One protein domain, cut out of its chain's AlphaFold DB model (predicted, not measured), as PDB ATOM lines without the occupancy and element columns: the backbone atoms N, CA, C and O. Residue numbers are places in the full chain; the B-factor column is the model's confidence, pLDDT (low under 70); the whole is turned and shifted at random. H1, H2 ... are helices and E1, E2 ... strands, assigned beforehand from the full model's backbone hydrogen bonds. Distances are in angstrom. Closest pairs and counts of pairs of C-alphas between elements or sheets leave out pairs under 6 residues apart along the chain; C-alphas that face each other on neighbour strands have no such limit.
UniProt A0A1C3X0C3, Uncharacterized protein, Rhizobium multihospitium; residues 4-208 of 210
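Overview. This is residues 4 to 208 of the 210 residues of an uncharacterized protein of Rhizobium multihospitium (UniProt A0A1C3X0C3). A small, strongly twisted sheet, E1 E2 E6 E5, has two long helices, H3 and H6, over one face, and residues 193 to 204 of H6 also pack on a separate two-stranded hairpin, E3 and E4. H1 and H2 lie at one end and H4 and H5 towards the other, where the loop of residues 166 to 180 reaches farther out. The printed part has 205 residues, with six named helices and six named strands in the order H1 E1 E2 H2 H3 E3 E4 H4 E5 E6 H5 H6; both sheets are antiparallel and the class is mixed, helices and strands. It is compact, with a radius of gyration of the C-alphas of 17.4 A and spans of 57 by 39 by 36 A.

Along the chain. H1, residues 4 to 13, begins at C-alpha 4 (5.951, 29.608, -19.777). E1 is residues 15 to 19, E2 25 to 29 and H2 35 to 47, 18.2 A long. H3, residues 59 to 77, is 26.7 A long. E3 is residues 83 to 88, 16.2 A, and E4 117 to 122, 15.4 A. H4 is residues 124 to 130, E5 136 to 138, E6 141 to 145 and H5 157 to 165. H6, residues 181 to 204, is 33.7 A long and ends at C-alpha 204 (6.368, 33.960, -34.263).

Arrangement. In the larger sheet, N 17 and O 27 of hairpin E1 and E2 are 2.8 A apart, N 28 and O 142 of E2 and E6 2.9 A, and N 143 and O 136 of hairpin E5 and E6 2.8 A. H3 and H6 lie on the same face, giving two layers, helices on one face of a sheet. H3 runs along the strands at a height over the sheet of 7.8 A; H6 does so at 11.4 A. H6 has a kink of 39 degrees near residue 193. In hairpin E3 and E4, N 85 and O 120 are 2.8 A apart; the closest C-alphas of E4 and H6, Val 122 and Ala 197, are 6.0 A apart. H4 touches H6 about perpendicular, at 74 degrees, closest at C-alphas His 126 and Ala 197, 6.2 A. H5 touches H4 at a steep tilt of 51 degrees, closest at C-alphas Ser 128 and Ala 164, 5.8 A. H1 and H2 only graze the sheet. Every O i to N i+4 pair is within hydrogen-bond range in H1 to H5, and 18 of 20 in H6.

Size, cuts and confidence. The C-alphas farthest apart, Asp 55 and Glu 173, are 56.8 A apart. The printed part has no cut. The links H2 to H3, E3 to E4, E6 to H5 and H5 to H6 are long. Residues 4 and 154 are under 70 in pLDDT.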
ATOM      1  N   THR A   4       5.146  29.638 -18.548       68.81
ATOM      2  CA  THR A   4       5.951  29.608 -19.777       68.81
ATOM      3  C   THR A   4       6.190  28.198 -20.324       68.81
ATOM      4  O   THR A   4       6.133  28.017 -21.534       68.81
ATOM      5  N   ASP A   5       6.390  27.191 -19.466       82.19
ATOM      6  CA  ASP A   5       6.657  25.818 -19.919       82.19
ATOM      7  C   ASP A   5       5.423  25.217 -20.614       82.19
ATOM      8  O   ASP A   5       5.545  24.509 -21.609       82.19
ATOM      9  N   MET A   6       4.218  25.545 -20.125       87.44
ATOM     10  CA  MET A   6       2.962  25.086 -20.727       87.44
ATOM     11  C   MET A   6       2.706  25.750 -22.083       87.44
ATOM     12  O   MET A   6       2.279  25.071 -23.009       87.44
ATOM     13  N   ILE A   7       2.985  27.053 -22.217       91.56
ATOM     14  CA  ILE A   7       2.824  27.776 -23.489       91.56
ATOM     15  C   ILE A   7       3.699  27.147 -24.578       91.56
ATOM     16  O   ILE A   7       3.208  26.879 -25.670       91.56
ATOM     17  N   GLU A   8       4.969  26.858 -24.288       89.94
ATOM     18  CA  GLU A   8       5.878  26.250 -25.269       89.94
ATOM     19  C   GLU A   8       5.452  24.826 -25.656       89.94
ATOM     20  O   GLU A   8       5.446  24.477 -26.839       89.94
ATOM     21  N   VAL A   9       5.025  24.001 -24.691       91.56
ATOM     22  CA  VAL A   9       4.496  22.663 -25.009       91.56
ATOM     23  C   VAL A   9       3.230  22.765 -25.856       91.56
ATOM     24  O   VAL A   9       3.089  22.028 -26.833       91.56
ATOM     25  N   LEU A  10       2.325  23.682 -25.517       93.62
ATOM     26  CA  LEU A  10       1.082  23.888 -26.250       93.62
ATOM     27  C   LEU A  10       1.359  24.320 -27.696       93.62
ATOM     28  O   LEU A  10       0.806  23.730 -28.618       93.62
ATOM     29  N   ARG A  11       2.274  25.277 -27.899       93.62
ATOM     30  CA  ARG A  11       2.661  25.783 -29.227       93.62
ATOM     31  C   ARG A  11       3.347  24.740 -30.102       93.62
ATOM     32  O   ARG A  11       3.147  24.724 -31.309       93.62
ATOM     33  N   THR A  12       4.145  23.864 -29.499       92.50
ATOM     34  CA  THR A  12       4.862  22.802 -30.227       92.50
ATOM     35  C   THR A  12       4.020  21.555 -30.479       92.50
ATOM     36  O   THR A  12       4.390  20.739 -31.319       92.50
ATOM     37  N   SER A  13       2.913  21.386 -29.751       93.75
ATOM     38  CA  SER A  13       2.064  20.193 -29.845       93.75
ATOM     39  C   SER A  13       0.742  20.443 -30.558       93.75
ATOM     40  O   SER A  13       0.083  19.477 -30.925       93.75
ATOM     41  N   MET A  14       0.309  21.699 -30.689       96.06
ATOM     42  CA  MET A  14      -0.989  22.035 -31.262       96.06
ATOM     43  C   MET A  14      -0.906  23.268 -32.160       96.06
ATOM     44  O   MET A  14      -0.151  24.208 -31.901       96.06
ATOM     45  N   HIS A  15      -1.738  23.262 -33.194       96.88
ATOM     46  CA  HIS A  15      -1.737  24.221 -34.284       96.88
ATOM     47  C   HIS A  15      -3.138  24.820 -34.497       96.88
ATOM     48  O   HIS A  15      -4.139  24.120 -34.306       96.88
ATOM     49  N   PRO A  16      -3.232  26.110 -34.869       97.81
ATOM     50  CA  PRO A  16      -4.488  26.735 -35.279       97.81
ATOM     51  C   PRO A  16      -5.048  26.096 -36.555       97.81
ATOM     52  O   PRO A  16      -4.350  26.071 -37.565       97.81
ATOM     53  N   TYR A  17      -6.302  25.642 -36.538       97.25
ATOM     54  CA  TYR A  17      -7.032  25.092 -37.684       97.25
ATOM     55  C   TYR A  17      -8.405  25.734 -37.830       97.25
ATOM     56  O   TYR A  17      -9.070  26.026 -36.838       97.25
ATOM     57  N   TRP A  18      -8.846  25.924 -39.073       97.38
ATOM     58  CA  TRP A  18     -10.149  26.518 -39.351       97.38
ATOM     59  C   TRP A  18     -11.297  25.560 -39.029       97.38
ATOM     60  O   TRP A  18     -11.267  24.389 -39.409       97.38
ATOM     61  N   ASN A  19     -12.330  26.082 -38.379       95.38
ATOM     62  CA  ASN A  19     -13.620  25.433 -38.219       95.38
ATOM     63  C   ASN A  19     -14.681  26.243 -38.984       95.38
ATOM     64  O   ASN A  19     -14.973  27.362 -38.567       95.38
ATOM     65  N   PRO A  20     -15.309  25.691 -40.037       95.44
ATOM     66  CA  PRO A  20     -16.310  26.402 -40.830       95.44
ATOM     67  C   PRO A  20     -17.708  26.451 -40.187       95.44
ATOM     68  O   PRO A  20     -18.665  26.812 -40.860       95.44
ATOM     69  N   SER A  21     -17.877  26.036 -38.929       94.06
ATOM     70  CA  SER A  21     -19.188  26.087 -38.260       94.06
ATOM     71  C   SER A  21     -19.643  27.529 -38.022       94.06
ATOM     72  O   SER A  21     -18.810  28.389 -37.748       94.06
ATOM     73  N   GLU A  22     -20.958  27.772 -38.025       93.88
ATOM     74  CA  GLU A  22     -21.557  29.072 -37.681       93.88
ATOM     75  C   GLU A  22     -20.942  30.217 -38.507       93.88
ATOM     76  O   GLU A  22     -21.117  30.208 -39.717       93.88
ATOM     77  N   ALA A  23     -20.225  31.172 -37.897       93.62
ATOM     78  CA  ALA A  23     -19.557  32.284 -38.581       93.62
ATOM     79  C   ALA A  23     -18.167  31.938 -39.128       93.62
ATOM     80  O   ALA A  23     -17.673  32.672 -39.981       93.62
ATOM     81  N   GLY A  24     -17.576  30.825 -38.689       95.38
ATOM     82  CA  GLY A  24     -16.166  30.514 -38.887       95.38
ATOM     83  C   GLY A  24     -15.349  30.783 -37.622       95.38
ATOM     84  O   GLY A  24     -15.516  31.792 -36.937       95.38
ATOM     85  N   GLY A  25     -14.469  29.850 -37.270       96.38
ATOM     86  CA  GLY A  25     -13.667  29.903 -36.052       96.38
ATOM     87  C   GLY A  25     -12.317  29.219 -36.206       96.38
ATOM     88  O   GLY A  25     -11.996  28.646 -37.247       96.38
ATOM     89  N   ILE A  26     -11.517  29.260 -35.146       98.06
ATOM     90  CA  ILE A  26     -10.188  28.645 -35.113       98.06
ATOM     91  C   ILE A  26     -10.111  27.720 -33.911       98.06
ATOM     92  O   ILE A  26     -10.216  28.164 -32.767       98.06
ATOM     93  N   TYR A  27      -9.896  26.437 -34.168       97.12
ATOM     94  CA  TYR A  27      -9.610  25.441 -33.144       97.12
ATOM     95  C   TYR A  27      -8.108  25.266 -32.992       97.12
ATOM     96  O   TYR A  27      -7.351  25.374 -33.954       97.12
ATOM     97  N   LEU A  28      -7.678  24.954 -31.777       96.81
ATOM     98  CA  LEU A  28      -6.327  24.493 -31.518       96.81
ATOM     99  C   LEU A  28      -6.360  22.961 -31.471       96.81
ATOM    100  O   LEU A  28      -7.020  22.391 -30.604       96.81
ATOM    101  N   LEU A  29      -5.670  22.299 -32.404       95.38
ATOM    102  CA  LEU A  29      -5.649  20.833 -32.535       95.38
ATOM    103  C   LEU A  29      -4.224  20.328 -32.758       95.38
ATOM    104  O   LEU A  29      -3.386  21.037 -33.301       95.38
ATOM    105  N   GLY A  30      -3.952  19.084 -32.382       93.56
ATOM    106  CA  GLY A  30      -2.700  18.415 -32.730       93.56
ATOM    107  C   GLY A  30      -2.632  18.000 -34.198       93.56
ATOM    108  O   GLY A  30      -1.599  18.147 -34.844       93.56
ATOM    109  N   ALA A  31      -3.747  17.494 -34.720       90.81
ATOM    110  CA  ALA A  31      -3.918  17.117 -36.117       90.81
ATOM    111  C   ALA A  31      -5.398  17.211 -36.517       90.81
ATOM    112  O   ALA A  31      -6.292  17.049 -35.684       90.81
ATOM    113  N   VAL A  32      -5.679  17.463 -37.794       88.50
ATOM    114  CA  VAL A  32      -7.060  17.502 -38.306       88.50
ATOM    115  C   VAL A  32      -7.562  16.090 -38.572       88.50
ATOM    116  O   VAL A  32      -6.856  15.297 -39.188       88.50
ATOM    117  N   ASN A  33      -8.798  15.804 -38.154       87.00
ATOM    118  CA  ASN A  33      -9.489  14.526 -38.377       87.00
ATOM    119  C   ASN A  33      -8.720  13.287 -37.870       87.00
ATOM    120  O   ASN A  33      -8.892  12.193 -38.403       87.00
ATOM    121  N   ASP A  34      -7.885  13.456 -36.841       91.94
ATOM    122  CA  ASP A  34      -7.097  12.384 -36.228       91.94
ATOM    123  C   ASP A  34      -7.302  12.371 -34.704       91.94
ATOM    124  O   ASP A  34      -6.568  12.994 -33.929       91.94
ATOM    125  N   ASP A  35      -8.358  11.685 -34.270       91.00
ATOM    126  CA  ASP A  35      -8.731  11.580 -32.856       91.00
ATOM    127  C   ASP A  35      -7.668  10.856 -32.017       91.00
ATOM    128  O   ASP A  35      -7.500  11.162 -30.835       91.00
ATOM    129  N   GLU A  36      -6.926   9.914 -32.611       93.06
ATOM    130  CA  GLU A  36      -5.873   9.172 -31.914       93.06
ATOM    131  C   GLU A  36      -4.675  10.082 -31.625       93.06
ATOM    132  O   GLU A  36      -4.218  10.160 -30.477       93.06
ATOM    133  N   ALA A  37      -4.205  10.830 -32.629       92.19
ATOM    134  CA  ALA A  37      -3.127  11.798 -32.457       92.19
ATOM    135  C   ALA A  37      -3.518  12.910 -31.475       92.19
ATOM    136  O   ALA A  37      -2.751  13.226 -30.558       92.19
ATOM    137  N   ASN A  38      -4.730  13.460 -31.610       93.31
ATOM    138  CA  ASN A  38      -5.246  14.469 -30.687       93.31
ATOM    139  C   ASN A  38      -5.360  13.920 -29.258       93.31
ATOM    140  O   ASN A  38      -4.895  14.561 -28.315       93.31
ATOM    141  N   GLY A  39      -5.887  12.706 -29.081       93.06
ATOM    142  CA  GLY A  39      -5.977  12.047 -27.778       93.06
ATOM    143  C   GLY A  39      -4.608  11.829 -27.128       93.06
ATOM    144  O   GLY A  39      -4.436  12.089 -25.934       93.06
ATOM    145  N   ALA A  40      -3.602  11.422 -27.906       93.44
ATOM    146  CA  ALA A  40      -2.234  11.260 -27.419       93.44
ATOM    147  C   ALA A  40      -1.614  12.589 -26.953       93.44
ATOM    148  O   ALA A  40      -0.895  12.619 -25.949       93.44
ATOM    149  N   ILE A  41      -1.896  13.694 -27.647       93.81
ATOM    150  CA  ILE A  41      -1.443  15.037 -27.257       93.81
ATOM    151  C   ILE A  41      -2.159  15.507 -25.990       93.81
ATOM    152  O   ILE A  41      -1.498  15.949 -25.050       93.81
ATOM    153  N   LEU A  42      -3.478  15.328 -25.901       93.19
ATOM    154  CA  LEU A  42      -4.248  15.670 -24.704       93.19
ATOM    155  C   LEU A  42      -3.777  14.886 -23.473       93.19
ATOM    156  O   LEU A  42      -3.674  15.458 -22.391       93.19
ATOM    157  N   LEU A  43      -3.416  13.607 -23.619       92.94
ATOM    158  CA  LEU A  43      -2.823  12.818 -22.532       92.94
ATOM    159  C   LEU A  43      -1.468  13.376 -22.071       92.94
ATOM    160  O   LEU A  43      -1.203  13.416 -20.867       92.94
ATOM    161  N   LYS A  44      -0.617  13.832 -23.000       91.62
ATOM    162  CA  LYS A  44       0.658  14.488 -22.661       91.62
ATOM    163  C   LYS A  44       0.427  15.800 -21.914       91.62
ATOM    164  O   LYS A  44       1.088  16.041 -20.909       91.62
ATOM    165  N   LEU A  45      -0.523  16.616 -22.372       92.81
ATOM    166  CA  LEU A  45      -0.883  17.882 -21.728       92.81
ATOM    167  C   LEU A  45      -1.500  17.656 -20.342       92.81
ATOM    168  O   LEU A  45      -1.136  18.343 -19.392       92.81
ATOM    169  N   LEU A  46      -2.357  16.642 -20.189       93.25
ATOM    170  CA  LEU A  46      -2.923  16.254 -18.898       93.25
ATOM    171  C   LEU A  46      -1.830  15.881 -17.887       93.25
ATOM    172  O   LEU A  46      -1.904  16.279 -16.730       93.25
ATOM    173  N   ALA A  47      -0.786  15.167 -18.321       91.94
ATOM    174  CA  ALA A  47       0.332  14.786 -17.456       91.94
ATOM    175  C   ALA A  47       1.132  15.990 -16.912       91.94
ATOM    176  O   ALA A  47       1.825  15.856 -15.902       91.94
ATOM    177  N   LEU A  48       1.026  17.165 -17.545       90.94
ATOM    178  CA  LEU A  48       1.621  18.418 -17.066       90.94
ATOM    179  C   LEU A  48       0.749  19.146 -16.028       90.94
ATOM    180  O   LEU A  48       1.223  20.089 -15.391       90.94
ATOM    181  N   CYS A  49      -0.488  18.689 -15.825       91.94
ATOM    182  CA  CYS A  49      -1.473  19.239 -14.895       91.94
ATOM    183  C   CYS A  49      -1.757  18.233 -13.761       91.94
ATOM    184  O   CYS A  49      -2.819  17.609 -13.741       91.94
ATOM    185  N   PRO A  50      -0.825  18.034 -12.806       89.88
ATOM    186  CA  PRO A  50      -0.956  17.005 -11.767       89.88
ATOM    187  C   PRO A  50      -2.128  17.240 -10.797       89.88
ATOM    188  O   PRO A  50      -2.486  16.341 -10.041       89.88
ATOM    189  N   ASP A  51      -2.709  18.440 -10.794       92.75
ATOM    190  CA  ASP A  51      -3.918  18.799 -10.052       92.75
ATOM    191  C   ASP A  51      -5.212  18.269 -10.699       92.75
ATOM    192  O   ASP A  51      -6.246  18.194 -10.032       92.75
ATOM    193  N   ILE A  52      -5.165  17.854 -11.968       93.88
ATOM    194  CA  ILE A  52      -6.288  17.227 -12.665       93.88
ATOM    195  C   ILE A  52      -6.149  15.707 -12.535       93.88
ATOM    196  O   ILE A  52      -5.351  15.069 -13.221       93.88
ATOM    197  N   ALA A  53      -6.941  15.107 -11.645       92.25
ATOM    198  CA  ALA A  53      -6.912  13.663 -11.426       92.25
ATOM    199  C   ALA A  53      -7.269  12.884 -12.708       92.25
ATOM    200  O   ALA A  53      -8.250  13.185 -13.390       92.25
ATOM    201  N   ALA A  54      -6.483  11.855 -13.035       88.56
ATOM    202  CA  ALA A  54      -6.629  11.107 -14.286       88.56
ATOM    203  C   ALA A  54      -7.929  10.286 -14.376       88.56
ATOM    204  O   ALA A  54      -8.358   9.935 -15.475       88.56
ATOM    205  N   ASP A  55      -8.556   9.972 -13.247       92.12
ATOM    206  CA  ASP A  55      -9.826   9.249 -13.124       92.12
ATOM    207  C   ASP A  55     -11.045  10.179 -12.990       92.12
ATOM    208  O   ASP A  55     -12.182   9.705 -12.981       92.12
ATOM    209  N   ARG A  56     -10.832  11.501 -12.947       93.69
ATOM    210  CA  ARG A  56     -11.907  12.494 -12.883       93.69
ATOM    211  C   ARG A  56     -12.798  12.420 -14.146       93.69
ATOM    212  O   ARG A  56     -12.256  12.456 -15.255       93.69
ATOM    213  N   PRO A  57     -14.140  12.347 -14.013       93.38
ATOM    214  CA  PRO A  57     -15.050  12.229 -15.161       93.38
ATOM    215  C   PRO A  57     -14.982  13.402 -16.151       93.38
ATOM    216  O   PRO A  57     -15.009  13.190 -17.356       93.38
ATOM    217  N   ASP A  58     -14.832  14.621 -15.639       94.19
ATOM    218  CA  ASP A  58     -14.789  15.897 -16.368       94.19
ATOM    219  C   ASP A  58     -13.352  16.396 -16.619       94.19
ATOM    220  O   ASP A  58     -13.123  17.565 -16.921       94.19
ATOM    221  N   LYS A  59     -12.337  15.524 -16.508       94.19
ATOM    222  CA  LYS A  59     -10.921  15.920 -16.655       94.19
ATOM    223  C   LYS A  59     -10.611  16.626 -17.978       94.19
ATOM    224  O   LYS A  59      -9.732  17.480 -18.006       94.19
ATOM    225  N   TRP A  60     -11.308  16.269 -19.056       93.69
ATOM    226  CA  TRP A  60     -11.090  16.850 -20.382       93.69
ATOM    227  C   TRP A  60     -11.656  18.261 -20.497       93.69
ATOM    228  O   TRP A  60     -11.024  19.114 -21.107       93.69
ATOM    229  N   GLU A  61     -12.793  18.525 -19.857       94.69
ATOM    230  CA  GLU A  61     -13.389  19.861 -19.782       94.69
ATOM    231  C   GLU A  61     -12.483  20.783 -18.961       94.69
ATOM    232  O   GLU A  61     -12.077  21.840 -19.437       94.69
ATOM    233  N   VAL A  62     -12.041  20.320 -17.786       95.44
ATOM    234  CA  VAL A  62     -11.105  21.060 -16.923       95.44
ATOM    235  C   VAL A  62      -9.756  21.294 -17.612       95.44
ATOM    236  O   VAL A  62      -9.157  22.362 -17.471       95.44
ATOM    237  N   LEU A  63      -9.255  20.307 -18.363       95.19
ATOM    238  CA  LEU A  63      -8.036  20.470 -19.151       95.19
ATOM    239  C   LEU A  63      -8.240  21.516 -20.250       95.19
ATOM    240  O   LEU A  63      -7.413  22.413 -20.372       95.19
ATOM    241  N   ALA A  64      -9.329  21.441 -21.012       95.94
ATOM    242  CA  ALA A  64      -9.621  22.405 -22.068       95.94
ATOM    243  C   ALA A  64      -9.731  23.833 -21.521       95.94
ATOM    244  O   ALA A  64      -9.144  24.744 -22.100       95.94
ATOM    245  N   GLU A  65     -10.383  24.037 -20.371       96.44
ATOM    246  CA  GLU A  65     -10.419  25.336 -19.682       96.44
ATOM    247  C   GLU A  65      -9.010  25.835 -19.338       96.44
ATOM    248  O   GLU A  65      -8.657  26.977 -19.634       96.44
ATOM    249  N   ARG A  66      -8.160  24.963 -18.780       95.69
ATOM    250  CA  ARG A  66      -6.763  25.297 -18.459       95.69
ATOM    251  C   ARG A  66      -5.963  25.689 -19.701       95.69
ATOM    252  O   ARG A  66      -5.157  26.621 -19.644       95.69
ATOM    253  N   LEU A  67      -6.149  24.967 -20.803       96.31
ATOM    254  CA  LEU A  67      -5.459  25.228 -22.063       96.31
ATOM    255  C   LEU A  67      -5.971  26.517 -22.721       96.31
ATOM    256  O   LEU A  67      -5.156  27.314 -23.179       96.31
ATOM    257  N   ALA A  68      -7.279  26.778 -22.686       96.94
ATOM    258  CA  ALA A  68      -7.870  28.029 -23.159       96.94
ATOM    259  C   ALA A  68      -7.369  29.236 -22.349       96.94
ATOM    260  O   ALA A  68      -6.985  30.249 -22.928       96.94
ATOM    261  N   ASP A  69      -7.279  29.120 -21.021       96.25
ATOM    262  CA  ASP A  69      -6.677  30.150 -20.164       96.25
ATOM    263  C   ASP A  69      -5.199  30.387 -20.490       96.25
ATOM    264  O   ASP A  69      -4.717  31.522 -20.458       96.25
ATOM    265  N   THR A  70      -4.469  29.318 -20.810       95.81
ATOM    266  CA  THR A  70      -3.062  29.403 -21.212       95.81
ATOM    267  C   THR A  70      -2.921  30.116 -22.556       95.81
ATOM    268  O   THR A  70      -2.105  31.030 -22.672       95.81
ATOM    269  N   ALA A  71      -3.746  29.756 -23.543       96.81
ATOM    270  CA  ALA A  71      -3.791  30.411 -24.845       96.81
ATOM    271  C   ALA A  71      -4.166  31.895 -24.711       96.81
ATOM    272  O   ALA A  71      -3.481  32.749 -25.268       96.81
ATOM    273  N   ARG A  72      -5.174  32.229 -23.894       96.00
ATOM    274  CA  ARG A  72      -5.559  33.623 -23.634       96.00
ATOM    275  C   ARG A  72      -4.395  34.434 -23.075       96.00
ATOM    276  O   ARG A  72      -4.053  35.477 -23.621       96.00
ATOM    277  N   ARG A  73      -3.705  33.908 -22.058       94.69
ATOM    278  CA  ARG A  73      -2.508  34.558 -21.499       94.69
ATOM    279  C   ARG A  73      -1.391  34.713 -22.522       94.69
ATOM    280  O   ARG A  73      -0.670  35.703 -22.463       94.69
ATOM    281  N   PHE A  74      -1.214  33.754 -23.429       95.50
ATOM    282  CA  PHE A  74      -0.249  33.881 -24.519       95.50
ATOM    283  C   PHE A  74      -0.585  35.095 -25.398       95.50
ATOM    284  O   PHE A  74       0.247  35.991 -25.513       95.50
ATOM    285  N   PHE A  75      -1.818  35.199 -25.901       95.38
ATOM    286  CA  PHE A  75      -2.250  36.337 -26.724       95.38
ATOM    287  C   PHE A  75      -2.273  37.683 -25.971       95.38
ATOM    288  O   PHE A  75      -2.096  38.730 -26.588       95.38
ATOM    289  N   GLU A  76      -2.425  37.679 -24.643       93.94
ATOM    290  CA  GLU A  76      -2.356  38.887 -23.802       93.94
ATOM    291  C   GLU A  76      -0.925  39.372 -23.510       93.94
ATOM    292  O   GLU A  76      -0.716  40.555 -23.232       93.94
ATOM    293  N   THR A  77       0.063  38.469 -23.493       94.31
ATOM    294  CA  THR A  77       1.420  38.771 -22.982       94.31
ATOM    295  C   THR A  77       2.518  38.719 -24.038       94.31
ATOM    296  O   THR A  77       3.607  39.260 -23.811       94.31
ATOM    297  N   TYR A  78       2.251  38.088 -25.177       95.94
ATOM    298  CA  TYR A  78       3.162  38.029 -26.309       95.94
ATOM    299  C   TYR A  78       2.823  39.127 -27.317       95.94
ATOM    300  O   TYR A  78       1.707  39.640 -27.357       95.94
ATOM    301  N   GLU A  79       3.807  39.516 -28.118       96.31
ATOM    302  CA  GLU A  79       3.662  40.543 -29.140       96.31
ATOM    303  C   GLU A  79       4.185  40.047 -30.487       96.31
ATOM    304  O   GLU A  79       5.178  39.319 -30.580       96.31
ATOM    305  N   LEU A  80       3.501  40.491 -31.537       97.62
ATOM    306  CA  LEU A  80       3.900  40.363 -32.926       97.62
ATOM    307  C   LEU A  80       3.735  41.742 -33.573       97.62
ATOM    308  O   LEU A  80       2.711  42.394 -33.371       97.62
ATOM    309  N   GLY A  81       4.743  42.201 -34.313       97.81
ATOM    310  CA  GLY A  81       4.630  43.425 -35.106       97.81
ATOM    311  C   GLY A  81       3.922  43.171 -36.442       97.81
ATOM    312  O   GLY A  81       3.804  42.020 -36.864       97.81
ATOM    313  N   PRO A  82       3.468  44.217 -37.150       98.50
ATOM    314  CA  PRO A  82       3.045  44.061 -38.534       98.50
ATOM    315  C   PRO A  82       4.246  43.675 -39.406       98.50
ATOM    316  O   PRO A  82       5.370  44.141 -39.195       98.50
ATOM    317  N   GLY A  83       4.013  42.854 -40.426       98.56
ATOM    318  CA  GLY A  83       5.060  42.466 -41.361       98.56
ATOM    319  C   GLY A  83       4.855  41.103 -42.014       98.56
ATOM    320  O   GLY A  83       3.877  40.407 -41.737       98.56
ATOM    321  N   PRO A  84       5.769  40.726 -42.920       98.62
ATOM    322  CA  PRO A  84       5.748  39.425 -43.565       98.62
ATOM    323  C   PRO A  84       6.268  38.337 -42.618       98.62
ATOM    324  O   PRO A  84       7.395  38.412 -42.130       98.62
ATOM    325  N   TYR A  85       5.477  37.284 -42.438       98.75
ATOM    326  CA  TYR A  85       5.833  36.094 -41.670       98.75
ATOM    327  C   TYR A  85       5.750  34.859 -42.553       98.75
ATOM    328  O   TYR A  85       4.785  34.668 -43.293       98.75
ATOM    329  N   LYS A  86       6.775  34.010 -42.477       98.44
ATOM    330  CA  LYS A  86       6.746  32.699 -43.119       98.44
ATOM    331  C   LYS A  86       5.994  31.729 -42.219       98.44
ATOM    332  O   LYS A  86       6.435  31.510 -41.094       98.44
ATOM    333  N   ILE A  87       4.920  31.138 -42.723       97.81
ATOM    334  CA  ILE A  87       4.124  30.148 -41.996       97.81
ATOM    335  C   ILE A  87       4.062  28.831 -42.768       97.81
ATOM    336  O   ILE A  87       4.093  28.818 -44.005       97.81
ATOM    337  N   ASP A  88       4.022  27.722 -42.034       96.75
ATOM    338  CA  ASP A  88       3.886  26.384 -42.607       96.75
ATOM    339  C   ASP A  88       2.445  26.148 -43.064       96.75
ATOM    340  O   ASP A  88       1.486  26.504 -42.387       96.75
ATOM    341  N   ASN A  89       2.270  25.535 -44.228       95.94
ATOM    342  CA  ASN A  89       0.958  25.353 -44.831       95.94
ATOM    343  C   ASN A  89       0.412  23.951 -44.585       95.94
ATOM    344  O   ASN A  89       0.199  23.159 -45.505       95.94
ATOM    345  N   TYR A  90       0.164  23.640 -43.320       93.81
ATOM    346  CA  TYR A  90      -0.506  22.397 -42.957       93.81
ATOM    347  C   TYR A  90      -2.010  22.407 -43.323       93.81
ATOM    348  O   TYR A  90      -2.669  21.373 -43.231       93.81
ATOM    349  N   HIS A  91      -2.549  23.541 -43.793       95.12
ATOM    350  CA  HIS A  91      -3.930  23.683 -44.281       95.12
ATOM    351  C   HIS A  91      -4.133  23.114 -45.687       95.12
ATOM    352  O   HIS A  91      -5.224  22.649 -46.004       95.12
ATOM    353  N   ALA A  92      -3.094  23.096 -46.527       92.88
ATOM    354  CA  ALA A  92      -3.185  22.577 -47.896       92.88
ATOM    355  C   ALA A  92      -3.647  21.110 -47.961       92.88
ATOM    356  O   ALA A  92      -4.262  20.703 -48.940       92.88
ATOM    357  N   ALA A  93      -3.376  20.322 -46.915       89.94
ATOM    358  CA  ALA A  93      -3.799  18.924 -46.828       89.94
ATOM    359  C   ALA A  93      -5.314  18.751 -46.617       89.94
ATOM    360  O   ALA A  93      -5.843  17.675 -46.886       89.94
ATOM    361  N   VAL A  94      -5.995  19.788 -46.122       90.88
ATOM    362  CA  VAL A  94      -7.428  19.761 -45.781       90.88
ATOM    363  C   VAL A  94      -8.255  20.735 -46.622       90.88
ATOM    364  O   VAL A  94      -9.479  20.701 -46.563       90.88
ATOM    365  N   ALA A  95      -7.602  21.581 -47.420       94.12
ATOM    366  CA  ALA A  95      -8.253  22.480 -48.358       94.12
ATOM    367  C   ALA A  95      -8.757  21.721 -49.594       94.12
ATOM    368  O   ALA A  95      -7.999  21.032 -50.281       94.12
ATOM    369  N   GLU A  96     -10.030  21.900 -49.936       92.12
ATOM    370  CA  GLU A  96     -10.615  21.332 -51.147       92.12
ATOM    371  C   GLU A  96     -10.405  22.303 -52.309       92.12
ATOM    372  O   GLU A  96     -10.843  23.449 -52.271       92.12
ATOM    373  N   ASN A  97      -9.704  21.862 -53.358       92.56
ATOM    374  CA  ASN A  97      -9.356  22.699 -54.516       92.56
ATOM    375  C   ASN A  97      -8.615  24.006 -54.149       92.56
ATOM    376  O   ASN A  97      -8.737  25.004 -54.855       92.56
ATOM    377  N   GLY A  98      -7.828  23.991 -53.065       94.56
ATOM    378  CA  GLY A  98      -7.104  25.173 -52.576       94.56
ATOM    379  C   GLY A  98      -7.980  26.153 -51.795       94.56
ATOM    380  O   GLY A  98      -7.629  27.324 -51.662       94.56
ATOM    381  N   GLU A  99      -9.127  25.698 -51.292       96.44
ATOM    382  CA  GLU A  99     -10.077  26.530 -50.568       96.44
ATOM    383  C   GLU A  99     -10.536  25.861 -49.271       96.44
ATOM    384  O   GLU A  99     -10.726  24.647 -49.205       96.44
ATOM    385  N   LEU A 100     -10.737  26.674 -48.235       96.12
ATOM    386  CA  LEU A 100     -11.481  26.285 -47.041       96.12
ATOM    387  C   LEU A 100     -12.814  27.020 -47.048       96.12
ATOM    388  O   LEU A 100     -12.877  28.221 -47.327       96.12
ATOM    389  N   GLN A 101     -13.884  26.306 -46.721       96.44
ATOM    390  CA  GLN A 101     -15.174  26.931 -46.468       96.44
ATOM    391  C   GLN A 101     -15.018  27.950 -45.333       96.44
ATOM    392  O   GLN A 101     -14.475  27.615 -44.285       96.44
ATOM    393  N   LEU A 102     -15.477  29.188 -45.539       95.38
ATOM    394  CA  LEU A 102     -15.410  30.205 -44.488       95.38
ATOM    395  C   LEU A 102     -16.364  29.840 -43.353       95.38
ATOM    396  O   LEU A 102     -15.954  29.756 -42.203       95.38
ATOM    397  N   ASN A 103     -17.623  29.587 -43.696       94.50
ATOM    398  CA  ASN A 103     -18.682  29.376 -42.728       94.50
ATOM    399  C   ASN A 103     -19.804  28.488 -43.286       94.50
ATOM    400  O   ASN A 103     -19.818  28.174 -44.481       94.50
ATOM    401  N   GLU A 104     -20.764  28.088 -42.457       92.81
ATOM    402  CA  GLU A 104     -21.811  27.130 -42.844       92.81
ATOM    403  C   GLU A 104     -22.875  27.724 -43.787       92.81
ATOM    404  O   GLU A 104     -23.682  26.990 -44.359       92.81
ATOM    405  N   TRP A 105     -22.858  29.045 -43.988       90.25
ATOM    406  CA  TRP A 105     -23.838  29.787 -44.784       90.25
ATOM    407  C   TRP A 105     -23.433  29.964 -46.255       90.25
ATOM    408  O   TRP A 105     -24.211  30.501 -47.043       90.25
ATOM    409  N   GLY A 106     -22.259  29.462 -46.655       87.25
ATOM    410  CA  GLY A 106     -21.809  29.465 -48.054       87.25
ATOM    411  C   GLY A 106     -21.156  30.774 -48.499       87.25
ATOM    412  O   GLY A 106     -21.133  31.085 -49.690       87.25
ATOM    413  N   ASP A 107     -20.636  31.534 -47.541       90.88
ATOM    414  CA  ASP A 107     -19.848  32.734 -47.780       90.88
ATOM    415  C   ASP A 107     -18.528  32.461 -48.524       90.88
ATOM    416  O   ASP A 107     -18.082  31.318 -48.665       90.88
ATOM    417  N   ALA A 108     -17.889  33.529 -49.015       90.44
ATOM    418  CA  ALA A 108     -16.661  33.443 -49.799       90.44
ATOM    419  C   ALA A 108     -15.559  32.671 -49.057       90.44
ATOM    420  O   ALA A 108     -15.199  33.017 -47.936       90.44
ATOM    421  N   SER A 109     -15.013  31.644 -49.711       95.31
ATOM    422  CA  SER A 109     -14.009  30.744 -49.146       95.31
ATOM    423  C   SER A 109     -12.673  31.425 -48.837       95.31
ATOM    424  O   SER A 109     -12.259  32.378 -49.504       95.31
ATOM    425  N   ILE A 110     -11.951  30.866 -47.865       96.94
ATOM    426  CA  ILE A 110     -10.561  31.221 -47.579       96.94
ATOM    427  C   ILE A 110      -9.684  30.568 -48.642       96.94
ATOM    428  O   ILE A 110      -9.723  29.350 -48.827       96.94
ATOM    429  N   LYS A 111      -8.873  31.365 -49.339       96.88
ATOM    430  CA  LYS A 111      -7.905  30.838 -50.307       96.88
ATOM    431  C   LYS A 111      -6.676  30.317 -49.577       96.88
ATOM    432  O   LYS A 111      -6.052  31.048 -48.813       96.88
ATOM    433  N   VAL A 112      -6.318  29.069 -49.848       96.06
ATOM    434  CA  VAL A 112      -5.150  28.408 -49.270       96.06
ATOM    435  C   VAL A 112      -4.085  28.251 -50.356       96.06
ATOM    436  O   VAL A 112      -4.368  27.669 -51.407       96.06
ATOM    437  N   PRO A 113      -2.859  28.760 -50.141       94.38
ATOM    438  CA  PRO A 113      -1.740  28.524 -51.052       94.38
ATOM    439  C   PRO A 113      -1.466  27.025 -51.246       94.38
ATOM    440  O   PRO A 113      -1.875  26.197 -50.434       94.38
ATOM    441  N   THR A 114      -0.764  26.645 -52.313       92.19
ATOM    442  CA  THR A 114      -0.468  25.216 -52.584       92.19
ATOM    443  C   THR A 114       0.919  24.800 -52.102       92.19
ATOM    444  O   THR A 114       1.224  23.614 -51.980       92.19
ATOM    445  N   GLU A 115       1.774  25.774 -51.812       94.56
ATOM    446  CA  GLU A 115       3.129  25.581 -51.331       94.56
ATOM    447  C   GLU A 115       3.128  25.085 -49.884       94.56
ATOM    448  O   GLU A 115       2.316  25.523 -49.076       94.56
ATOM    449  N   ALA A 116       4.102  24.242 -49.522       95.12
ATOM    450  CA  ALA A 116       4.252  23.704 -48.162       95.12
ATOM    451  C   ALA A 116       4.475  24.778 -47.077       95.12
ATOM    452  O   ALA A 116       4.307  24.508 -45.894       95.12
ATOM    453  N   SER A 117       4.864  25.989 -47.471       97.38
ATOM    454  CA  SER A 117       4.965  27.170 -46.612       97.38
ATOM    455  C   SER A 117       4.796  28.413 -47.477       97.38
ATOM    456  O   SER A 117       5.250  28.404 -48.625       97.38
ATOM    457  N   PHE A 118       4.249  29.493 -46.930       97.88
ATOM    458  CA  PHE A 118       4.068  30.755 -47.651       97.88
ATOM    459  C   PHE A 118       4.319  31.963 -46.747       97.88
ATOM    460  O   PHE A 118       4.482  31.832 -45.535       97.88
ATOM    461  N   ILE A 119       4.408  33.145 -47.360       98.44
ATOM    462  CA  ILE A 119       4.515  34.411 -46.635       98.44
ATOM    463  C   ILE A 119       3.115  34.993 -46.461       98.44
ATOM    464  O   ILE A 119       2.452  35.298 -47.449       98.44
ATOM    465  N   PHE A 120       2.701  35.188 -45.214       98.50
ATOM    466  CA  PHE A 120       1.510  35.948 -44.859       98.50
ATOM    467  C   PHE A 120       1.926  37.310 -44.298       98.50
ATOM    468  O   PHE A 120       2.854  37.395 -43.495       98.50
ATOM    469  N   THR A 121       1.268  38.386 -44.730       98.69
ATOM    470  CA  THR A 121       1.546  39.728 -44.201       98.69
ATOM    471  C   THR A 121       0.554  40.046 -43.095       98.69
ATOM    472  O   THR A 121      -0.625  40.272 -43.350       98.69
ATOM    473  N   VAL A 122       1.040  40.091 -41.858       98.81
ATOM    474  CA  VAL A 122       0.250  40.541 -40.714       98.81
ATOM    475  C   VAL A 122       0.139  42.064 -40.768       98.81
ATOM    476  O   VAL A 122       1.148  42.762 -40.885       98.81
ATOM    477  N   THR A 123      -1.087  42.578 -40.701       98.69
ATOM    478  CA  THR A 123      -1.402  44.009 -40.715       98.69
ATOM    479  C   THR A 123      -1.784  44.471 -39.310       98.69
ATOM    480  O   THR A 123      -2.038  43.659 -38.420       98.69
ATOM    481  N   GLU A 124      -1.867  45.784 -39.107       98.44
ATOM    482  CA  GLU A 124      -2.392  46.344 -37.853       98.44
ATOM    483  C   GLU A 124      -3.848  45.920 -37.596       98.44
ATOM    484  O   GLU A 124      -4.229  45.678 -36.455       98.44
ATOM    485  N   GLU A 125      -4.654  45.753 -38.648       98.56
ATOM    486  CA  GLU A 125      -6.039  45.278 -38.535       98.56
ATOM    487  C   GLU A 125      -6.095  43.849 -37.986       98.56
ATOM    488  O   GLU A 125      -6.856  43.575 -37.060       98.56
ATOM    489  N   HIS A 126      -5.225  42.962 -38.485       98.69
ATOM    490  CA  HIS A 126      -5.083  41.607 -37.949       98.69
ATOM    491  C   HIS A 126      -4.725  41.628 -36.462       98.69
ATOM    492  O   HIS A 126      -5.330  40.916 -35.665       98.69
ATOM    493  N   LEU A 127      -3.769  42.471 -36.063       98.44
ATOM    494  CA  LEU A 127      -3.341  42.577 -34.667       98.44
ATOM    495  C   LEU A 127      -4.436  43.148 -33.755       98.44
ATOM    496  O   LEU A 127      -4.550  42.730 -32.601       98.44
ATOM    497  N   SER A 128      -5.255  44.077 -34.251       97.88
ATOM    498  CA  SER A 128      -6.421  44.594 -33.526       97.88
ATOM    499  C   SER A 128      -7.501  43.526 -33.332       97.88
ATOM    500  O   SER A 128      -8.039  43.381 -32.232       97.88
ATOM    501  N   LEU A 129      -7.770  42.721 -34.363       98.12
ATOM    502  CA  LEU A 129      -8.720  41.610 -34.282       98.12
ATOM    503  C   LEU A 129      -8.217  40.478 -33.378       98.12
ATOM    504  O   LEU A 129      -9.000  39.948 -32.596       98.12
ATOM    505  N   ILE A 130      -6.914  40.160 -33.400       97.69
ATOM    506  CA  ILE A 130      -6.298  39.152 -32.516       97.69
ATOM    507  C   ILE A 130      -6.594  39.460 -31.044       97.69
ATOM    508  O   ILE A 130      -6.962  38.564 -30.287       97.69
ATOM    509  N   LYS A 131      -6.487  40.731 -30.640       95.31
ATOM    510  CA  LYS A 131      -6.769  41.173 -29.260       95.31
ATOM    511  C   LYS A 131      -8.237  41.032 -28.864       95.31
ATOM    512  O   LYS A 131      -8.542  41.044 -27.676       95.31
ATOM    513  N   SER A 132      -9.119  40.928 -29.850       95.88
ATOM    514  CA  SER A 132     -10.567  40.859 -29.668       95.88
ATOM    515  C   SER A 132     -11.117  39.447 -29.871       95.88
ATOM    516  O   SER A 132     -12.320  39.250 -29.712       95.88
ATOM    517  N   MET A 133     -10.264  38.470 -30.211       96.81
ATOM    518  CA  MET A 133     -10.678  37.080 -30.397       96.81
ATOM    519  C   MET A 133     -11.269  36.505 -29.112       96.81
ATOM    520  O   MET A 133     -10.689  36.598 -28.026       96.81
ATOM    521  N   ASN A 134     -12.407  35.839 -29.254       95.69
ATOM    522  CA  ASN A 134     -13.035  35.127 -28.156       95.69
ATOM    523  C   ASN A 134     -12.411  33.733 -27.998       95.69
ATOM    524  O   ASN A 134     -12.821  32.769 -28.647       95.69
ATOM    525  N   ILE A 135     -11.395  33.648 -27.134       96.62
ATOM    526  CA  ILE A 135     -10.717  32.395 -26.788       96.62
ATOM    527  C   ILE A 135     -11.496  31.680 -25.683       96.62
ATOM    528  O   ILE A 135     -11.661  32.229 -24.583       96.62
ATOM    529  N   ARG A 136     -11.903  30.428 -25.913       95.50
ATOM    530  CA  ARG A 136     -12.648  29.637 -24.922       95.50
ATOM    531  C   ARG A 136     -12.389  28.136 -25.012       95.50
ATOM    532  O   ARG A 136     -11.825  27.634 -25.979       95.50
ATOM    533  N   ALA A 137     -12.857  27.421 -23.995       95.69
ATOM    534  CA  ALA A 137     -13.036  25.979 -24.056       95.69
ATOM    535  C   ALA A 137     -14.478  25.649 -24.468       95.69
ATOM    536  O   ALA A 137     -15.420  26.256 -23.953       95.69
ATOM    537  N   TYR A 138     -14.661  24.684 -25.368       90.81
ATOM    538  CA  TYR A 138     -15.981  24.220 -25.798       90.81
ATOM    539  C   TYR A 138     -15.953  22.727 -26.119       90.81
ATOM    540  O   TYR A 138     -15.126  22.275 -26.905       90.81
ATOM    541  N   TYR A 139     -16.824  21.945 -25.472       87.12
ATOM    542  CA  TYR A 139     -16.882  20.477 -25.595       87.12
ATOM    543  C   TYR A 139     -15.518  19.764 -25.496       87.12
ATOM    544  O   TYR A 139     -15.258  18.800 -26.208       87.12
ATOM    545  N   GLY A 140     -14.632  20.233 -24.612       86.44
ATOM    546  CA  GLY A 140     -13.298  19.645 -24.431       86.44
ATOM    547  C   GLY A 140     -12.252  20.078 -25.468       86.44
ATOM    548  O   GLY A 140     -11.117  19.608 -25.403       86.44
ATOM    549  N   TYR A 141     -12.592  20.992 -26.377       90.00
ATOM    550  CA  TYR A 141     -11.668  21.622 -27.322       90.00
ATOM    551  C   TYR A 141     -11.316  23.043 -26.887       90.00
ATOM    552  O   TYR A 141     -12.050  23.673 -26.123       90.00
ATOM    553  N   VAL A 142     -10.199  23.554 -27.403       96.31
ATOM    554  CA  VAL A 142      -9.820  24.965 -27.284       96.31
ATOM    555  C   VAL A 142     -10.141  25.663 -28.598       96.31
ATOM    556  O   VAL A 142      -9.600  25.308 -29.645       96.31
ATOM    557  N   GLU A 143     -10.993  26.676 -28.529       96.56
ATOM    558  CA  GLU A 143     -11.271  27.597 -29.623       96.56
ATOM    559  C   GLU A 143     -10.402  28.841 -29.401       96.56
ATOM    560  O   GLU A 143     -10.580  29.547 -28.409       96.56
ATOM    561  N   LEU A 144      -9.437  29.096 -30.289       97.12
ATOM    562  CA  LEU A 144      -8.716  30.375 -30.314       97.12
ATOM    563  C   LEU A 144      -9.613  31.505 -30.822       97.12
ATOM    564  O   LEU A 144      -9.426  32.657 -30.449       97.12
ATOM    565  N   MET A 145     -10.583  31.160 -31.666       97.62
ATOM    566  CA  MET A 145     -11.630  32.054 -32.133       97.62
ATOM    567  C   MET A 145     -12.945  31.270 -32.148       97.62
ATOM    568  O   MET A 145     -13.090  30.337 -32.942       97.62
ATOM    569  N   ASP A 146     -13.864  31.613 -31.243       95.56
ATOM    570  CA  ASP A 146     -15.200  31.007 -31.131       95.56
ATOM    571  C   ASP A 146     -15.963  31.122 -32.459       95.56
ATOM    572  O   ASP A 146     -16.107  32.204 -33.018       95.56
ATOM    573  N   CYS A 147     -16.468  30.007 -32.983       93.38
ATOM    574  CA  CYS A 147     -17.092  29.995 -34.307       93.38
ATOM    575  C   CYS A 147     -18.443  30.727 -34.367       93.38
ATOM    576  O   CYS A 147     -18.888  31.123 -35.436       93.38
ATOM    577  N   LYS A 148     -19.108  30.926 -33.227       91.81
ATOM    578  CA  LYS A 148     -20.394  31.620 -33.113       91.81
ATOM    579  C   LYS A 148     -20.233  33.104 -32.782       91.81
ATOM    580  O   LYS A 148     -21.057  33.917 -33.193       91.81
ATOM    581  N   ARG A 149     -19.223  33.447 -31.987       93.00
ATOM    582  CA  ARG A 149     -18.883  34.801 -31.532       93.00
ATOM    583  C   ARG A 149     -17.372  34.999 -31.648       93.00
ATOM    584  O   ARG A 149     -16.704  35.035 -30.616       93.00
ATOM    585  N   PRO A 150     -16.830  35.099 -32.877       95.12
ATOM    586  CA  PRO A 150     -15.385  35.096 -33.113       95.12
ATOM    587  C   PRO A 150     -14.673  36.264 -32.445       95.12
ATOM    588  O   PRO A 150     -13.530  36.123 -32.006       95.12
ATOM    589  N   TYR A 151     -15.372  37.386 -32.298       95.06
ATOM    590  CA  TYR A 151     -14.863  38.582 -31.652       95.06
ATOM    591  C   TYR A 151     -15.845  39.043 -30.577       95.06
ATOM    592  O   TYR A 151     -17.054  38.965 -30.787       95.06
ATOM    593  N   GLY A 152     -15.327  39.534 -29.451       86.00
ATOM    594  CA  GLY A 152     -16.147  40.150 -28.405       86.00
ATOM    595  C   GLY A 152     -17.244  39.240 -27.834       86.00
ATOM    596  O   GLY A 152     -17.072  38.025 -27.700       86.00
ATOM    597  N   ASP A 153     -18.367  39.848 -27.443       78.81
ATOM    598  CA  ASP A 153     -19.509  39.173 -26.815       78.81
ATOM    599  C   ASP A 153     -20.855  39.401 -27.534       78.81
ATOM    600  O   ASP A 153     -21.878  38.844 -27.107       78.81
ATOM    601  N   MET A 154     -20.880  40.158 -28.642       69.00
ATOM    602  CA  MET A 154     -22.119  40.457 -29.359       69.00
ATOM    603  C   MET A 154     -22.572  39.311 -30.277       69.00
ATOM    604  O   MET A 154     -21.842  38.391 -30.639       69.00
ATOM    605  N   SER A 155     -23.855  39.351 -30.648       73.12
ATOM    606  CA  SER A 155     -24.460  38.370 -31.563       73.12
ATOM    607  C   SER A 155     -24.167  38.648 -33.042       73.12
ATOM    608  O   SER A 155     -24.465  37.791 -33.869       73.12
ATOM    609  N   TYR A 156     -23.652  39.834 -33.397       86.56
ATOM    610  CA  TYR A 156     -23.351  40.200 -34.784       86.56
ATOM    611  C   TYR A 156     -21.895  40.627 -34.926       86.56
ATOM    612  O   TYR A 156     -21.548  41.781 -34.681       86.56
ATOM    613  N   PHE A 157     -21.065  39.681 -35.360       90.12
ATOM    614  CA  PHE A 157     -19.612  39.792 -35.280       90.12
ATOM    615  C   PHE A 157     -19.009  40.948 -36.097       90.12
ATOM    616  O   PHE A 157     -17.948  41.442 -35.737       90.12
ATOM    617  N   TYR A 158     -19.680  41.458 -37.139       93.75
ATOM    618  CA  TYR A 158     -19.233  42.681 -37.831       93.75
ATOM    619  C   TYR A 158     -19.258  43.921 -36.932       93.75
ATOM    620  O   TYR A 158     -18.461  44.833 -37.130       93.75
ATOM    621  N   SER A 159     -20.136  43.957 -35.927       93.00
ATOM    622  CA  SER A 159     -20.138  45.047 -34.944       93.00
ATOM    623  C   SER A 159     -18.929  44.961 -34.017       93.00
ATOM    624  O   SER A 159     -18.323  45.989 -33.731       93.00
ATOM    625  N   ASP A 160     -18.544  43.751 -33.605       94.50
ATOM    626  CA  ASP A 160     -17.342  43.526 -32.795       94.50
ATOM    627  C   ASP A 160     -16.064  43.807 -33.599       94.50
ATOM    628  O   ASP A 160     -15.132  44.422 -33.089       94.50
ATOM    629  N   MET A 161     -16.030  43.429 -34.883       96.94
ATOM    630  CA  MET A 161     -14.927  43.793 -35.780       96.94
ATOM    631  C   MET A 161     -14.812  45.308 -35.937       96.94
ATOM    632  O   MET A 161     -13.709  45.839 -35.868       96.94
ATOM    633  N   ALA A 162     -15.931  46.011 -36.124       95.75
ATOM    634  CA  ALA A 162     -15.917  47.463 -36.238       95.75
ATOM    635  C   ALA A 162     -15.369  48.129 -34.971       95.75
ATOM    636  O   ALA A 162     -14.523  49.012 -35.077       95.75
ATOM    637  N   ASP A 163     -15.784  47.672 -33.786       94.38
ATOM    638  CA  ASP A 163     -15.254  48.164 -32.510       94.38
ATOM    639  C   ASP A 163     -13.745  47.897 -32.383       94.38
ATOM    640  O   ASP A 163     -12.966  48.821 -32.141       94.38
ATOM    641  N   ALA A 164     -13.309  46.665 -32.665       95.75
ATOM    642  CA  ALA A 164     -11.900  46.271 -32.632       95.75
ATOM    643  C   ALA A 164     -11.024  47.087 -33.601       95.75
ATOM    644  O   ALA A 164      -9.874  47.403 -33.294       95.75
ATOM    645  N   LEU A 165     -11.561  47.429 -34.774       96.75
ATOM    646  CA  LEU A 165     -10.873  48.196 -35.813       96.75
ATOM    647  C   LEU A 165     -11.010  49.719 -35.633       96.75
ATOM    648  O   LEU A 165     -10.321  50.474 -36.317       96.75
ATOM    649  N   GLY A 166     -11.859  50.182 -34.708       95.12
ATOM    650  CA  GLY A 166     -12.164  51.601 -34.507       95.12
ATOM    651  C   GLY A 166     -13.025  52.222 -35.616       95.12
ATOM    652  O   GLY A 166     -13.031  53.444 -35.780       95.12
ATOM    653  N   ASP A 167     -13.742  51.400 -36.382       94.69
ATOM    654  CA  ASP A 167     -14.626  51.832 -37.461       94.69
ATOM    655  C   ASP A 167     -15.979  52.319 -36.907       94.69
ATOM    656  O   ASP A 167     -16.553  51.766 -35.966       94.69
ATOM    657  N   SER A 168     -16.552  53.359 -37.519       87.88
ATOM    658  CA  SER A 168     -17.879  53.849 -37.129       87.88
ATOM    659  C   SER A 168     -18.988  52.909 -37.610       87.88
ATOM    660  O   SER A 168     -19.157  52.724 -38.818       87.88
ATOM    661  N   VAL A 169     -19.813  52.408 -36.689       87.06
ATOM    662  CA  VAL A 169     -21.006  51.614 -37.022       87.06
ATOM    663  C   VAL A 169     -22.172  52.546 -37.356       87.06
ATOM    664  O   VAL A 169     -22.695  53.247 -36.486       87.06
ATOM    665  N   GLN A 170     -22.592  52.553 -38.624       85.81
ATOM    666  CA  GLN A 170     -23.830  53.219 -39.033       85.81
ATOM    667  C   GLN A 170     -25.038  52.434 -38.509       85.81
ATOM    668  O   GLN A 170     -24.951  51.230 -38.261       85.81
ATOM    669  N   ARG A 171     -26.172  53.115 -38.329       87.12
ATOM    670  CA  ARG A 171     -27.430  52.478 -37.929       87.12
ATOM    671  C   ARG A 171     -28.510  52.713 -38.975       87.12
ATOM    672  O   ARG A 171     -28.579  53.803 -39.539       87.12
ATOM    673  N   ASP A 172     -29.322  51.695 -39.231       86.69
ATOM    674  CA  ASP A 172     -30.496  51.803 -40.096       86.69
ATOM    675  C   ASP A 172     -31.667  52.532 -39.404       86.69
ATOM    676  O   ASP A 172     -31.561  53.002 -38.266       86.69
ATOM    677  N   GLU A 173     -32.802  52.632 -40.100       89.19
ATOM    678  CA  GLU A 173     -34.023  53.276 -39.593       89.19
ATOM    679  C   GLU A 173     -34.607  52.579 -38.347       89.19
ATOM    680  O   GLU A 173     -35.329  53.207 -37.572       89.19
ATOM    681  N   GLU A 174     -34.270  51.305 -38.117       88.19
ATOM    682  CA  GLU A 174     -34.665  50.521 -36.941       88.19
ATOM    683  C   GLU A 174     -33.625  50.597 -35.807       88.19
ATOM    684  O   GLU A 174     -33.805  49.999 -34.743       88.19
ATOM    685  N   GLY A 175     -32.530  51.336 -36.009       84.31
ATOM    686  CA  GLY A 175     -31.435  51.469 -35.057       84.31
ATOM    687  C   GLY A 175     -30.481  50.270 -35.028       84.31
ATOM    688  O   GLY A 175     -29.654  50.190 -34.112       84.31
ATOM    689  N   LYS A 176     -30.562  49.342 -35.986       86.69
ATOM    690  CA  LYS A 176     -29.668  48.179 -36.088       86.69
ATOM    691  C   LYS A 176     -28.365  48.552 -36.796       86.69
ATOM    692  O   LYS A 176     -28.382  49.450 -37.635       86.69
ATOM    693  N   PRO A 177     -27.237  47.890 -36.474       89.00
ATOM    694  CA  PRO A 177     -25.992  48.054 -37.219       89.00
ATOM    695  C   PRO A 177     -26.208  47.839 -38.718       89.00
ATOM    696  O   PRO A 177     -26.780  46.828 -39.119       89.00
ATOM    697  N   ALA A 178     -25.737  48.782 -39.526       91.31
ATOM    698  CA  ALA A 178     -25.801  48.728 -40.976       91.31
ATOM    699  C   ALA A 178     -24.403  48.946 -41.554       91.31
ATOM    700  O   ALA A 178     -23.714  49.907 -41.203       91.31
ATOM    701  N   PHE A 179     -23.997  48.062 -42.460       91.62
ATOM    702  CA  PHE A 179     -22.692  48.103 -43.105       91.62
ATOM    703  C   PHE A 179     -22.859  48.300 -44.608       91.62
ATOM    704  O   PHE A 179     -23.828  47.850 -45.220       91.62
ATOM    705  N   SER A 180     -21.921  49.024 -45.217       92.56
ATOM    706  CA  SER A 180     -21.866  49.086 -46.675       92.56
ATOM    707  C   SER A 180     -21.401  47.735 -47.224       92.56
ATOM    708  O   SER A 180     -20.635  47.029 -46.569       92.56
ATOM    709  N   SER A 181     -21.782  47.406 -48.457       92.56
ATOM    710  CA  SER A 181     -21.329  46.165 -49.100       92.56
ATOM    711  C   SER A 181     -19.805  46.091 -49.271       92.56
ATOM    712  O   SER A 181     -19.246  45.002 -49.365       92.56
ATOM    713  N   GLU A 182     -19.117  47.233 -49.316       94.00
ATOM    714  CA  GLU A 182     -17.653  47.301 -49.316       94.00
ATOM    715  C   GLU A 182     -17.079  46.947 -47.938       94.00
ATOM    716  O   GLU A 182     -16.133  46.166 -47.845       94.00
ATOM    717  N   THR A 183     -17.690  47.461 -46.868       94.50
ATOM    718  CA  THR A 183     -17.293  47.163 -45.487       94.50
ATOM    719  C   THR A 183     -17.490  45.688 -45.155       94.50
ATOM    720  O   THR A 183     -16.573  45.063 -44.633       94.50
ATOM    721  N   GLU A 184     -18.639  45.112 -45.513       93.81
ATOM    722  CA  GLU A 184     -18.912  43.687 -45.286       93.81
ATOM    723  C   GLU A 184     -17.889  42.803 -46.005       93.81
ATOM    724  O   GLU A 184     -17.332  41.895 -45.398       93.81
ATOM    725  N   LYS A 185     -17.554  43.120 -47.263       94.75
ATOM    726  CA  LYS A 185     -16.522  42.387 -48.012       94.75
ATOM    727  C   LYS A 185     -15.142  42.486 -47.366       94.75
ATOM    728  O   LYS A 185     -14.434  41.483 -47.318       94.75
ATOM    729  N   ARG A 186     -14.755  43.670 -46.868       96.25
ATOM    730  CA  ARG A 186     -13.495  43.852 -46.123       96.25
ATOM    731  C   ARG A 186     -13.487  43.000 -44.856       96.25
ATOM    732  O   ARG A 186     -12.512  42.299 -44.620       96.25
ATOM    733  N   TYR A 187     -14.556  43.030 -44.063       96.62
ATOM    734  CA  TYR A 187     -14.638  42.264 -42.817       96.62
ATOM    735  C   TYR A 187     -14.663  40.760 -43.056       96.62
ATOM    736  O   TYR A 187     -13.998  40.020 -42.342       96.62
ATOM    737  N   GLN A 188     -15.355  40.304 -44.093       96.00
ATOM    738  CA  GLN A 188     -15.368  38.903 -44.483       96.00
ATOM    739  C   GLN A 188     -13.977  38.411 -44.907       96.00
ATOM    740  O   GLN A 188     -13.543  37.347 -44.466       96.00
ATOM    741  N   ALA A 189     -13.258  39.201 -45.713       96.81
ATOM    742  CA  ALA A 189     -11.882  38.894 -46.094       96.81
ATOM    743  C   ALA A 189     -10.961  38.844 -44.866       96.81
ATOM    744  O   ALA A 189     -10.312  37.825 -44.637       96.81
ATOM    745  N   LEU A 190     -10.991  39.884 -44.022       98.06
ATOM    746  CA  LEU A 190     -10.216  39.934 -42.778       98.06
ATOM    747  C   LEU A 190     -10.534  38.746 -41.861       98.06
ATOM    748  O   LEU A 190      -9.623  38.156 -41.292       98.06
ATOM    749  N   HIS A 191     -11.806  38.359 -41.735       97.81
ATOM    750  CA  HIS A 191     -12.211  37.233 -40.896       97.81
ATOM    751  C   HIS A 191     -11.634  35.898 -41.379       97.81
ATOM    752  O   HIS A 191     -11.150  35.120 -40.561       97.81
ATOM    753  N   GLY A 192     -11.609  35.651 -42.690       97.50
ATOM    754  CA  GLY A 192     -10.927  34.481 -43.245       97.50
ATOM    755  C   GLY A 192      -9.404  34.535 -43.065       97.50
ATOM    756  O   GLY A 192      -8.769  33.535 -42.731       97.50
ATOM    757  N   GLU A 193      -8.810  35.719 -43.229       98.38
ATOM    758  CA  GLU A 193      -7.372  35.954 -43.045       98.38
ATOM    759  C   GLU A 193      -6.911  35.747 -41.591       98.38
ATOM    760  O   GLU A 193      -5.740  35.424 -41.359       98.38
ATOM    761  N   MET A 194      -7.823  35.831 -40.610       98.56
ATOM    762  CA  MET A 194      -7.509  35.582 -39.200       98.56
ATOM    763  C   MET A 194      -6.953  34.185 -38.930       98.56
ATOM    764  O   MET A 194      -6.187  34.036 -37.980       98.56
ATOM    765  N   LEU A 195      -7.246  33.179 -39.765       98.50
ATOM    766  CA  LEU A 195      -6.591  31.869 -39.671       98.50
ATOM    767  C   LEU A 195      -5.065  32.008 -39.750       98.50
ATOM    768  O   LEU A 195      -4.330  31.519 -38.890       98.50
ATOM    769  N   PHE A 196      -4.594  32.705 -40.781       98.69
ATOM    770  CA  PHE A 196      -3.171  32.884 -41.046       98.69
ATOM    771  C   PHE A 196      -2.550  33.917 -40.109       98.69
ATOM    772  O   PHE A 196      -1.395  33.758 -39.714       98.69
ATOM    773  N   ALA A 197      -3.309  34.934 -39.689       98.75
ATOM    774  CA  ALA A 197      -2.855  35.883 -38.679       98.75
ATOM    775  C   ALA A 197      -2.656  35.216 -37.310       98.75
ATOM    776  O   ALA A 197      -1.611  35.400 -36.684       98.75
ATOM    777  N   ALA A 198      -3.622  34.406 -36.862       98.56
ATOM    778  CA  ALA A 198      -3.525  33.660 -35.615       98.56
ATOM    779  C   ALA A 198      -2.376  32.651 -35.668       98.56
ATOM    780  O   ALA A 198      -1.635  32.549 -34.696       98.56
ATOM    781  N   GLN A 199      -2.171  31.969 -36.800       98.50
ATOM    782  CA  GLN A 199      -1.013  31.098 -36.997       98.50
ATOM    783  C   GLN A 199       0.310  31.871 -36.946       98.50
ATOM    784  O   GLN A 199       1.213  31.483 -36.213       98.50
ATOM    785  N   ALA A 200       0.431  32.991 -37.663       98.62
ATOM    786  CA  ALA A 200       1.642  33.806 -37.628       98.62
ATOM    787  C   ALA A 200       1.956  34.292 -36.203       98.62
ATOM    788  O   ALA A 200       3.105  34.242 -35.770       98.62
ATOM    789  N   PHE A 201       0.937  34.705 -35.448       98.44
ATOM    790  CA  PHE A 201       1.089  35.068 -34.041       98.44
ATOM    791  C   PHE A 201       1.498  33.864 -33.190       98.44
ATOM    792  O   PHE A 201       2.448  33.950 -32.418       98.44
ATOM    793  N   TRP A 202       0.837  32.723 -33.369       98.00
ATOM    794  CA  TRP A 202       1.142  31.485 -32.659       98.00
ATOM    795  C   TRP A 202       2.583  31.016 -32.884       98.00
ATOM    796  O   TRP A 202       3.254  30.624 -31.929       98.00
ATOM    797  N   ASP A 203       3.098  31.129 -34.106       97.00
ATOM    798  CA  ASP A 203       4.424  30.639 -34.486       97.00
ATOM    799  C   ASP A 203       5.543  31.636 -34.134       97.00
ATOM    800  O   ASP A 203       6.616  31.232 -33.682       97.00
ATOM    801  N   HIS A 204       5.300  32.945 -34.283       97.56
ATOM    802  CA  HIS A 204       6.368  33.960 -34.263       97.56
ATOM    803  C   HIS A 204       6.310  34.954 -33.106       97.56
ATOM    804  O   HIS A 204       7.298  35.658 -32.888       97.56
ATOM    805  N   ALA A 205       5.200  35.045 -32.365       97.12
ATOM    806  CA  ALA A 205       5.110  36.020 -31.284       97.12
ATOM    807  C   ALA A 205       6.125  35.711 -30.175       97.12
ATOM    808  O   ALA A 205       6.425  34.552 -29.859       97.12
ATOM    809  N   SER A 206       6.642  36.768 -29.554       94.69
ATOM    810  CA  SER A 206       7.595  36.686 -28.451       94.69
ATOM    811  C   SER A 206       7.063  37.408 -27.220       94.69
ATOM    812  O   SER A 206       6.210  38.288 -27.306       94.69
ATOM    813  N   LEU A 207       7.548  37.019 -26.041       91.31
ATOM    814  CA  LEU A 207       7.144  37.660 -24.795       91.31
ATOM    815  C   LEU A 207       7.540  39.144 -24.813       91.31
ATOM    816  O   LEU A 207       8.707  39.464 -25.049       91.31
ATOM    817  N   LYS A 208       6.589  40.028 -24.498       78.94
ATOM    818  CA  LYS A 208       6.797  41.479 -24.450       78.94
ATOM    819  C   LYS A 208       8.049  41.857 -23.646       78.94
ATOM    820  O   LYS A 208       8.188  41.485 -22.481       78.94
TER     821      LYS A 208